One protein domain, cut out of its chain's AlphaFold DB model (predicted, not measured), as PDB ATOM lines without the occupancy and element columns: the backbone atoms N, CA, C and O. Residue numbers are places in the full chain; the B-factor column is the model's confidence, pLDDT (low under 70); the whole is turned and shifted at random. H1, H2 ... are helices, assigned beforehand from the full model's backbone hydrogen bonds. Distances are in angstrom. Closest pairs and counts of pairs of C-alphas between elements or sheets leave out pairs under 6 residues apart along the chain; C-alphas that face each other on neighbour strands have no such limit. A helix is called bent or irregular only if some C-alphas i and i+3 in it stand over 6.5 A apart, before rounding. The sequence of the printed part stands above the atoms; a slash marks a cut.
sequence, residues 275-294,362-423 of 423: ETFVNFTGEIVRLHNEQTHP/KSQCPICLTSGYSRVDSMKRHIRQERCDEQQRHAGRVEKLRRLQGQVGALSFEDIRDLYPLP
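What this domain is: This is residues 275 to 294 and 362 to 423 of the 423 residues of an uncharacterized protein of Jaapia argillacea MUCL 33604 (UniProt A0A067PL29). One long helix, H1, forms one side of a rounded body, and three shorter helices, H2, H3 and H4, each pack on a part of it. H2 slants past H1, H3 comes to it crosswise with its last turns, the short H4 packs near residue 288, and a loop without named elements, residues 362 to 375, reaches in toward the middle. The printed part has 82 residues, with four named helices in the order H1, H2, H3, H4 and no named strand, and its class is all helix. It is compact, with a radius of gyration of the C-alphas of 11.9 A and spans of 31 by 28 by 25 A.

How they stand to each other: H1, residues 275 to 292, is the hub. H2, residues 376 to 386, touches residues 278 to 285 of H1 alone, at a steep tilt of 48 degrees, opposite ways; the closest C-alphas, of Val 278 and Lys 380, are 6.1 A apart. H3, residues 392 to 406, touches H1 with residues 401 to 405 alone, about perpendicular at 84 degrees; the closest C-alphas are those of Phe 280 and Gln 405, 6.9 A. H4, residues 413 to 417, touches residues 284 to 288 of H1 alone, and the closest C-alphas, of His 288 and Ile 416, are 6.6 A apart. H3 and H4 are near each other, with 5 pairs of C-alphas within 10 A, while H2 is apart from H3 and from H4. Each O i to N i+4 pair is within hydrogen-bond range in H1, H2 and H4, and 9 of 11 are in H3.

Where its parts are: H1 begins at C-alpha 275 (210.099, 175.403, 159.540) and is 25.8 A long. H2 is 15.4 A long and H3 21.0 A; H3 is irregular, with C-alphas 393 and 396 7.9 A apart. H4 ends at C-alpha 417 (216.462, 192.260, 145.011).

The domain as a whole: The C-alphas farthest apart, of Pro 294 and Gln 392, are 35.6 A apart. Residues 295 to 361 are not printed, and C-alphas 294 and 362 are 15.2 A apart across the cut. The link from H2 to H3 is tight and that from H3 to H4 short. Mean pLDDT of the printed part is 85.0, with residues 294, 408 to 410 and 422 to 423 under 70.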
ATOM      1  N   GLU A 275     211.436 174.900 159.900       87.81
ATOM      2  CA  GLU A 275     210.099 175.403 159.540       87.81
ATOM      3  C   GLU A 275     210.044 176.938 159.575       87.81
ATOM      4  O   GLU A 275     209.511 177.575 158.666       87.81
ATOM      5  N   THR A 276     210.667 177.548 160.583       88.44
ATOM      6  CA  THR A 276     210.764 179.006 160.725       88.44
ATOM      7  C   THR A 276     211.528 179.627 159.544       88.44
ATOM      8  O   THR A 276     211.085 180.625 158.971       88.44
ATOM      9  N   PHE A 277     212.623 178.998 159.103       87.69
ATOM     10  CA  PHE A 277     213.386 179.394 157.912       87.69
ATOM     11  C   PHE A 277     212.617 179.160 156.592       87.69
ATOM     12  O   PHE A 277     212.670 179.993 155.682       87.69
ATOM     13  N   VAL A 278     211.846 178.073 156.483       86.81
ATOM     14  CA  VAL A 278     210.980 177.755 155.327       86.81
ATOM     15  C   VAL A 278     209.790 178.722 155.217       86.81
ATOM     16  O   VAL A 278     209.360 179.064 154.113       86.81
ATOM     17  N   ASN A 279     209.281 179.226 156.341       87.56
ATOM     18  CA  ASN A 279     208.254 180.267 156.366       87.56
ATOM     19  C   ASN A 279     208.832 181.645 156.009       87.56
ATOM     20  O   ASN A 279     208.291 182.319 155.134       87.56
ATOM     21  N   PHE A 280     209.980 182.015 156.582       89.25
ATOM     22  CA  PHE A 280     210.713 183.241 156.241       89.25
ATOM     23  C   PHE A 280     211.086 183.323 154.746       89.25
ATOM     24  O   PHE A 280     210.873 184.345 154.093       89.25
ATOM     25  N   THR A 281     211.575 182.224 154.162       85.44
ATOM     26  CA  THR A 281     211.870 182.150 152.719       85.44
ATOM     27  C   THR A 281     210.609 182.195 151.846       85.44
ATOM     28  O   THR A 281     210.664 182.702 150.723       85.44
ATOM     29  N   GLY A 282     209.461 181.738 152.358       83.44
ATOM     30  CA  GLY A 282     208.148 181.959 151.745       83.44
ATOM     31  C   GLY A 282     207.736 183.436 151.715       83.44
ATOM     32  O   GLY A 282     207.287 183.921 150.678       83.44
ATOM     33  N   GLU A 283     207.951 184.165 152.812       84.94
ATOM     34  CA  GLU A 283     207.631 185.596 152.910       84.94
ATOM     35  C   GLU A 283     208.507 186.472 152.007       84.94
ATOM     36  O   GLU A 283     207.985 187.370 151.350       84.94
ATOM     37  N   ILE A 284     209.805 186.167 151.872       85.69
ATOM     38  CA  ILE A 284     210.688 186.827 150.889       85.69
ATOM     39  C   ILE A 284     210.109 186.732 149.469       85.69
ATOM     40  O   ILE A 284     210.090 187.719 148.736       85.69
ATOM     41  N   VAL A 285     209.612 185.555 149.076       83.31
ATOM     42  CA  VAL A 285     208.989 185.334 147.759       83.31
ATOM     43  C   VAL A 285     207.656 186.066 147.632       83.31
ATOM     44  O   VAL A 285     207.364 186.622 146.572       83.31
ATOM     45  N   ARG A 286     206.850 186.101 148.700       81.62
ATOM     46  CA  ARG A 286     205.581 186.839 148.724       81.62
ATOM     47  C   ARG A 286     205.814 188.340 148.523       81.62
ATOM     48  O   ARG A 286     205.166 188.929 147.664       81.62
ATOM     49  N   LEU A 287     206.764 188.925 149.254       82.25
ATOM     50  CA  LEU A 287     207.143 190.338 149.148       82.25
ATOM     51  C   LEU A 287     207.733 190.670 147.773       82.25
ATOM     52  O   LEU A 287     207.274 191.615 147.138       82.25
ATOM     53  N   HIS A 288     208.672 189.855 147.273       82.00
ATOM     54  CA  HIS A 288     209.247 190.032 145.938       82.00
ATOM     55  C   HIS A 288     208.157 190.074 144.859       82.00
ATOM     56  O   HIS A 288     208.123 191.003 144.056       82.00
ATOM     57  N   ASN A 289     207.218 189.122 144.881       76.94
ATOM     58  CA  ASN A 289     206.108 189.078 143.928       76.94
ATOM     59  C   ASN A 289     205.129 190.260 144.103       76.94
ATOM     60  O   ASN A 289     204.595 190.762 143.116       76.94
ATOM     61  N   GLU A 290     204.892 190.750 145.323       76.38
ATOM     62  CA  GLU A 290     204.080 191.960 145.549       76.38
ATOM     63  C   GLU A 290     204.745 193.253 145.035       76.38
ATOM     64  O   GLU A 290     204.055 194.259 144.877       76.38
ATOM     65  N   GLN A 291     206.053 193.227 144.750       75.94
ATOM     66  CA  GLN A 291     206.841 194.376 144.289       75.94
ATOM     67  C   GLN A 291     207.209 194.312 142.795       75.94
ATOM     68  O   GLN A 291     207.296 195.355 142.150       75.94
ATOM     69  N   THR A 292     207.434 193.119 142.229       71.69
ATOM     70  CA  THR A 292     207.811 192.948 140.810       71.69
ATOM     71  C   THR A 292     206.624 192.831 139.861       71.69
ATOM     72  O   THR A 292     206.776 193.083 138.664       71.69
ATOM     73  N   HIS A 293     205.438 192.478 140.360       70.44
ATOM     74  CA  HIS A 293     204.217 192.464 139.557       70.44
ATOM     75  C   HIS A 293     203.470 193.793 139.658       70.44
ATOM     76  O   HIS A 293     203.512 194.444 140.703       70.44
ATOM     77  N   PRO A 294     202.766 194.215 138.590       65.94
ATOM     78  CA  PRO A 294     201.982 195.436 138.642       65.94
ATOM     79  C   PRO A 294     200.952 195.335 139.772       65.94
ATOM     80  O   PRO A 294     200.241 194.336 139.911       65.94
ATOM     81  N   LYS A 362     206.670 182.393 138.704       73.12
ATOM     82  CA  LYS A 362     206.627 180.972 139.091       73.12
ATOM     83  C   LYS A 362     207.674 180.768 140.174       73.12
ATOM     84  O   LYS A 362     208.860 180.799 139.834       73.12
ATOM     85  N   SER A 363     207.241 180.630 141.428       80.06
ATOM     86  CA  SER A 363     208.034 181.096 142.563       80.06
ATOM     87  C   SER A 363     209.432 180.516 142.482       80.06
ATOM     88  O   SER A 363     209.612 179.327 142.219       80.06
ATOM     89  N   GLN A 364     210.424 181.388 142.587       87.88
ATOM     90  CA  GLN A 364     211.814 180.993 142.492       87.88
ATOM     91  C   GLN A 364     212.292 180.664 143.898       87.88
ATOM     92  O   GLN A 364     212.095 181.455 144.815       87.88
ATOM     93  N   CYS A 365     212.885 179.488 144.093       92.12
ATOM     94  CA  CYS A 365     213.416 179.135 145.403       92.12
ATOM     95  C   CYS A 365     214.550 180.113 145.772       92.12
ATOM     96  O   CYS A 365     215.555 180.132 145.053       92.12
ATOM     97  N   PRO A 366     214.466 180.864 146.892       88.88
ATOM     98  CA  PRO A 366     215.497 181.831 147.288       88.88
ATOM     99  C   PRO A 366     216.862 181.198 147.576       88.88
ATOM    100  O   PRO A 366     217.833 181.919 147.766       88.88
ATOM    101  N   ILE A 367     216.957 179.868 147.640       93.12
ATOM    102  CA  ILE A 367     218.191 179.146 147.950       93.12
ATOM    103  C   ILE A 367     218.885 178.708 146.654       93.12
ATOM    104  O   ILE A 367     219.982 179.180 146.340       93.12
ATOM    105  N   CYS A 368     218.232 177.845 145.872       94.00
ATOM    106  CA  CYS A 368     218.810 177.228 144.675       94.00
ATOM    107  C   CYS A 368     218.547 177.999 143.367       94.00
ATOM    108  O   CYS A 368     219.153 177.679 142.348       94.00
ATOM    109  N   LEU A 369     217.661 179.003 143.387       90.94
ATOM    110  CA  LEU A 369     217.152 179.745 142.224       90.94
ATOM    111  C   LEU A 369     216.450 178.900 141.142       90.94
ATOM    112  O   LEU A 369     216.191 179.396 140.043       90.94
ATOM    113  N   THR A 370     216.029 177.670 141.454       92.19
ATOM    114  CA  THR A 370     215.072 176.941 140.606       92.19
ATOM    115  C   THR A 370     213.750 177.706 140.576       92.19
ATOM    116  O   THR A 370     213.140 177.937 141.621       92.19
ATOM    117  N   SER A 371     213.313 178.115 139.383       88.06
ATOM    118  CA  SER A 371     211.979 178.670 139.137       88.06
ATOM    119  C   SER A 371     211.056 177.587 138.584       88.06
ATOM    120  O   SER A 371     211.499 176.649 137.921       88.06
ATOM    121  N   GLY A 372     209.754 177.702 138.846       83.69
ATOM    122  CA  GLY A 372     208.784 176.736 138.320       83.69
ATOM    123  C   GLY A 372     207.560 176.495 139.192       83.69
ATOM    124  O   GLY A 372     206.535 176.052 138.671       83.69
ATOM    125  N   TYR A 373     207.640 176.806 140.486       85.62
ATOM    126  CA  TYR A 373     206.574 176.508 141.438       85.62
ATOM    127  C   TYR A 373     205.334 177.377 141.170       85.62
ATOM    128  O   TYR A 373     205.422 178.555 140.838       85.62
ATOM    129  N   SER A 374     204.147 176.780 141.263       77.19
ATOM    130  CA  SER A 374     202.866 177.467 141.029       77.19
ATOM    131  C   SER A 374     202.212 177.986 142.313       77.19
ATOM    132  O   SER A 374     201.187 178.661 142.248       77.19
ATOM    133  N   ARG A 375     202.783 177.634 143.472       80.31
ATOM    134  CA  ARG A 375     202.358 178.003 144.827       80.31
ATOM    135  C   ARG A 375     203.578 178.060 145.744       80.31
ATOM    136  O   ARG A 375     204.568 177.365 145.499       80.31
ATOM    137  N   VAL A 376     203.474 178.814 146.837       82.19
ATOM    138  CA  VAL A 376     204.504 178.851 147.889       82.19
ATOM    139  C   VAL A 376     204.707 177.456 148.494       82.19
ATOM    140  O   VAL A 376     205.843 177.038 148.670       82.19
ATOM    141  N   ASP A 377     203.650 176.668 148.696       85.44
ATOM    142  CA  ASP A 377     203.739 175.333 149.320       85.44
ATOM    143  C   ASP A 377     204.511 174.321 148.467       85.44
ATOM    144  O   ASP A 377     205.225 173.465 148.990       85.44
ATOM    145  N   SER A 378     204.418 174.438 147.139       89.62
ATOM    146  CA  SER A 378     205.212 173.632 146.204       89.62
ATOM    147  C   SER A 378     206.705 173.960 146.312       89.62
ATOM    148  O   SER A 378     207.534 173.055 146.248       89.62
ATOM    149  N   MET A 379     207.043 175.232 146.541       91.69
ATOM    150  CA  MET A 379     208.413 175.674 146.804       91.69
ATOM    151  C   MET A 379     208.891 175.246 148.199       91.69
ATOM    152  O   MET A 379     209.991 174.711 148.311       91.69
ATOM    153  N   LYS A 380     208.067 175.410 149.249       89.62
ATOM    154  CA  LYS A 380     208.366 174.912 150.603       89.62
ATOM    155  C   LYS A 380     208.689 173.421 150.555       89.62
ATOM    156  O   LYS A 380     209.727 173.009 151.059       89.62
ATOM    157  N   ARG A 381     207.844 172.624 149.884       93.38
ATOM    158  CA  ARG A 381     208.044 171.180 149.680       93.38
ATOM    159  C   ARG A 381     209.370 170.877 148.977       93.38
ATOM    160  O   ARG A 381     210.113 170.035 149.471       93.38
ATOM    161  N   HIS A 382     209.687 171.580 147.888       94.38
ATOM    162  CA  HIS A 382     210.966 171.440 147.183       94.38
ATOM    163  C   HIS A 382     212.175 171.705 148.095       94.38
ATOM    164  O   HIS A 382     213.119 170.919 148.074       94.38
ATOM    165  N   ILE A 383     212.131 172.748 148.937       93.12
ATOM    166  CA  ILE A 383     213.217 173.054 149.882       93.12
ATOM    167  C   ILE A 383     213.473 171.862 150.820       93.12
ATOM    168  O   ILE A 383     214.631 171.481 150.977       93.12
ATOM    169  N   ARG A 384     212.420 171.224 151.364       91.81
ATOM    170  CA  ARG A 384     212.562 170.038 152.242       91.81
ATOM    171  C   ARG A 384     213.006 168.780 151.493       91.81
ATOM    172  O   ARG A 384     213.822 168.028 152.008       91.81
ATOM    173  N   GLN A 385     212.451 168.530 150.304       94.31
ATOM    174  CA  GLN A 385     212.709 167.299 149.544       94.31
ATOM    175  C   GLN A 385     214.121 167.266 148.952       94.31
ATOM    176  O   GLN A 385     214.816 166.268 149.098       94.31
ATOM    177  N   GLU A 386     214.572 168.369 148.354       94.31
ATOM    178  CA  GLU A 386     215.928 168.481 147.800       94.31
ATOM    179  C   GLU A 386     216.970 168.866 148.866       94.31
ATOM    180  O   GLU A 386     218.163 168.902 148.570       94.31
ATOM    181  N   ARG A 387     216.537 169.196 150.093       92.94
ATOM    182  CA  ARG A 387     217.369 169.741 151.184       92.94
ATOM    183  C   ARG A 387     218.245 170.913 150.739       92.94
ATOM    184  O   ARG A 387     219.463 170.922 150.920       92.94
ATOM    185  N   CYS A 388     217.628 171.899 150.086       91.31
ATOM    186  CA  CYS A 388     218.355 173.000 149.441       91.31
ATOM    187  C   CYS A 388     219.264 173.787 150.401       91.31
ATOM    188  O   CYS A 388     220.247 174.374 149.955       91.31
ATOM    189  N   ASP A 389     218.941 173.802 151.692       87.62
ATOM    190  CA  ASP A 389     219.683 174.463 152.763       87.62
ATOM    191  C   ASP A 389     220.902 173.674 153.280       87.62
ATOM    192  O   ASP A 389     221.871 174.290 153.722       87.62
ATOM    193  N   GLU A 390     220.899 172.340 153.173       90.44
ATOM    194  CA  GLU A 390     222.058 171.485 153.491       90.44
ATOM    195  C   GLU A 390     223.088 171.431 152.345       90.44
ATOM    196  O   GLU A 390     224.267 171.134 152.560       90.44
ATOM    197  N   GLN A 391     222.672 171.709 151.104       91.69
ATOM    198  CA  GLN A 391     223.536 171.585 149.927       91.69
ATOM    199  C   GLN A 391     224.681 172.617 149.941       91.69
ATOM    200  O   GLN A 391     224.460 173.813 149.749       91.69
ATOM    201  N   GLN A 392     225.934 172.148 150.031       90.31
ATOM    202  CA  GLN A 392     227.141 172.998 150.078       90.31
ATOM    203  C   GLN A 392     227.203 174.068 148.970       90.31
ATOM    204  O   GLN A 392     227.601 175.203 149.233       90.31
ATOM    205  N   ARG A 393     226.739 173.751 147.750       93.12
ATOM    206  CA  ARG A 393     226.658 174.691 146.608       93.12
ATOM    207  C   ARG A 393     225.760 175.918 146.846       93.12
ATOM    208  O   ARG A 393     225.775 176.848 146.042       93.12
ATOM    209  N   HIS A 394     224.964 175.926 147.912       92.62
ATOM    210  CA  HIS A 394     224.071 177.022 148.290       92.62
ATOM    211  C   HIS A 394     224.435 177.669 149.635       92.62
ATOM    212  O   HIS A 394     223.844 178.695 149.976       92.62
ATOM    213  N   ALA A 395     225.430 177.144 150.364       90.88
ATOM    214  CA  ALA A 395     225.751 177.543 151.738       90.88
ATOM    215  C   ALA A 395     225.897 179.065 151.928       90.88
ATOM    216  O   ALA A 395     225.335 179.620 152.866       90.88
ATOM    217  N   GLY A 396     226.559 179.771 151.003       93.06
ATOM    218  CA  GLY A 396     226.701 181.234 151.070       93.06
ATOM    219  C   GLY A 396     225.381 182.013 150.949       93.06
ATOM    220  O   GLY A 396     225.236 183.071 151.560       93.06
ATOM    221  N   ARG A 397     224.387 181.492 150.211       90.44
ATOM    222  CA  ARG A 397     223.054 182.112 150.108       90.44
ATOM    223  C   ARG A 397     222.158 181.720 151.285       90.44
ATOM    224  O   ARG A 397     221.439 182.576 151.787       90.44
ATOM    225  N   VAL A 398     222.258 180.481 151.774       92.94
ATOM    226  CA  VAL A 398     221.613 180.034 153.027       92.94
ATOM    227  C   VAL A 398     222.082 180.892 154.203       92.94
ATOM    228  O   VAL A 398     221.264 181.371 154.980       92.94
ATOM    229  N   GLU A 399     223.383 181.169 154.284       93.44
ATOM    230  CA  GLU A 399     223.980 182.052 155.286       93.44
ATOM    231  C   GLU A 399     223.491 183.506 155.150       93.44
ATOM    232  O   GLU A 399     223.115 184.111 156.153       93.44
ATOM    233  N   LYS A 400     223.398 184.069 153.927       91.81
ATOM    234  CA  LYS A 400     222.773 185.396 153.728       91.81
ATOM    235  C   LYS A 400     221.319 185.398 154.221       91.81
ATOM    236  O   LYS A 400     220.936 186.303 154.954       91.81
ATOM    237  N   LEU A 401     220.532 184.377 153.877       91.50
ATOM    238  CA  LEU A 401     219.135 184.251 154.305       91.50
ATOM    239  C   LEU A 401     219.000 184.131 155.833       91.50
ATOM    240  O   LEU A 401     218.166 184.817 156.410       91.50
ATOM    241  N   ARG A 402     219.841 183.335 156.508       91.75
ATOM    242  CA  ARG A 402     219.841 183.217 157.980       91.75
ATOM    243  C   ARG A 402     220.227 184.529 158.673       91.75
ATOM    244  O   ARG A 402     219.634 184.876 159.690       91.75
ATOM    245  N   ARG A 403     221.159 185.305 158.106       91.56
ATOM    246  CA  ARG A 403     221.491 186.655 158.608       91.56
ATOM    247  C   ARG A 403     220.322 187.628 158.457       91.56
ATOM    248  O   ARG A 403     220.017 188.335 159.410       91.56
ATOM    249  N   LEU A 404     219.649 187.620 157.305       90.19
ATOM    250  CA  LEU A 404     218.440 188.416 157.066       90.19
ATOM    251  C   LEU A 404     217.284 187.997 157.999       90.19
ATOM    252  O   LEU A 404     216.550 188.849 158.481       90.19
ATOM    253  N   GLN A 405     217.154 186.706 158.321       90.12
ATOM    254  CA  GLN A 405     216.178 186.200 159.296       90.12
ATOM    255  C   GLN A 405     216.465 186.700 160.724       90.12
ATOM    256  O   GLN A 405     215.537 186.984 161.477       90.12
ATOM    257  N   GLY A 406     217.744 186.837 161.090       87.75
ATOM    258  CA  GLY A 406     218.176 187.419 162.366       87.75
ATOM    259  C   GLY A 406     218.035 188.946 162.454       87.75
ATOM    260  O   GLY A 406     218.116 189.505 163.548       87.75
ATOM    261  N   GLN A 407     217.805 189.638 161.334       88.94
ATOM    262  CA  GLN A 407     217.543 191.079 161.299       88.94
ATOM    263  C   GLN A 407     216.056 191.345 161.566       88.94
ATOM    264  O   GLN A 407     215.256 191.583 160.661       88.94
ATOM    265  N   VAL A 408     215.681 191.293 162.848       57.91
ATOM    266  CA  VAL A 408     214.303 191.495 163.328       57.91
ATOM    267  C   VAL A 408     213.891 192.971 163.207       57.91
ATOM    268  O   VAL A 408     213.862 193.713 164.186       57.91
ATOM    269  N   GLY A 409     213.586 193.412 161.985       63.62
ATOM    270  CA  GLY A 409     213.156 194.783 161.707       63.62
ATOM    271  C   GLY A 409     213.235 195.166 160.231       63.62
ATOM    272  O   GLY A 409     214.146 195.888 159.852       63.62
ATOM    273  N   ALA A 410     212.244 194.729 159.444       66.88
ATOM    274  CA  ALA A 410     212.049 195.037 158.020       66.88
ATOM    275  C   ALA A 410     213.212 194.652 157.076       66.88
ATOM    276  O   ALA A 410     214.198 195.369 156.937       66.88
ATOM    277  N   LEU A 411     213.017 193.563 156.323       80.12
ATOM    278  CA  LEU A 411     213.782 193.293 155.100       80.12
ATOM    279  C   LEU A 411     213.673 194.497 154.155       80.12
ATOM    280  O   LEU A 411     212.555 194.907 153.825       80.12
ATOM    281  N   SER A 412     214.802 195.044 153.694       85.94
ATOM    282  CA  SER A 412     214.768 196.086 152.665       85.94
ATOM    283  C   SER A 412     214.379 195.497 151.302       85.94
ATOM    284  O   SER A 412     214.510 194.293 151.056       85.94
ATOM    285  N   PHE A 413     213.900 196.341 150.386       80.50
ATOM    286  CA  PHE A 413     213.655 195.904 149.010       80.50
ATOM    287  C   PHE A 413     214.969 195.518 148.319       80.50
ATOM    288  O   PHE A 413     215.024 194.558 147.553       80.50
ATOM    289  N   GLU A 414     216.040 196.232 148.649       85.50
ATOM    290  CA  GLU A 414     217.401 196.018 148.181       85.50
ATOM    291  C   GLU A 414     217.917 194.628 148.591       85.50
ATOM    292  O   GLU A 414     218.402 193.893 147.735       85.50
ATOM    293  N   ASP A 415     217.715 194.203 149.845       86.00
ATOM    294  CA  ASP A 415     218.081 192.858 150.317       86.00
ATOM    295  C   ASP A 415     217.375 191.747 149.531       86.00
ATOM    296  O   ASP A 415     217.994 190.735 149.188       86.00
ATOM    297  N   ILE A 416     216.083 191.945 149.240       83.62
ATOM    298  CA  ILE A 416     215.257 191.010 148.466       83.62
ATOM    299  C   ILE A 416     215.706 190.990 146.999       83.62
ATOM    300  O   ILE A 416     215.854 189.916 146.415       83.62
ATOM    301  N   ARG A 417     215.972 192.152 146.395       83.62
ATOM    302  CA  ARG A 417     216.462 192.260 145.011       83.62
ATOM    303  C   ARG A 417     217.851 191.635 144.851       83.62
ATOM    304  O   ARG A 417     218.094 190.946 143.869       83.62
ATOM    305  N   ASP A 418     218.726 191.771 145.842       86.31
ATOM    306  CA  ASP A 418     220.050 191.140 145.854       86.31
ATOM    307  C   ASP A 418     220.011 189.606 146.038       86.31
ATOM    308  O   ASP A 418     221.041 188.937 145.908       86.31
ATOM    309  N   LEU A 419     218.857 189.017 146.379       83.31
ATOM    310  CA  LEU A 419     218.648 187.562 146.338       83.31
ATOM    311  C   LEU A 419     218.197 187.084 144.947       83.31
ATOM    312  O   LEU A 419     218.533 185.963 144.560       83.31
ATOM    313  N   TYR A 420     217.496 187.943 144.200       79.38
ATOM    314  CA  TYR A 420     216.959 187.691 142.860       79.38
ATOM    315  C   TYR A 420     217.579 188.650 141.833       79.38
ATOM    316  O   TYR A 420     216.927 189.619 141.432       79.38
ATOM    317  N   PRO A 421     218.831 188.405 141.389       73.19
ATOM    318  CA  PRO A 421     219.430 189.194 140.321       73.19
ATOM    319  C   PRO A 421     218.547 189.111 139.072       73.19
ATOM    320  O   PRO A 421     218.338 188.028 138.520       73.19
ATOM    321  N   LEU A 422     218.008 190.260 138.662       64.19
ATOM    322  CA  LEU A 422     217.224 190.381 137.438       64.19
ATOM    323  C   LEU A 422     218.140 190.124 136.221       64.19
ATOM    324  O   LEU A 422     219.286 190.583 136.247       64.19
ATOM    325  N   PRO A 423     217.669 189.375 135.206       57.06
ATOM    326  CA  PRO A 423     218.442 189.044 134.007       57.06
ATOM    327  C   PRO A 423     218.560 190.214 133.017       57.06
ATOM    328  O   PRO A 423     217.644 191.069 132.997       57.06
TER     329      PRO A 423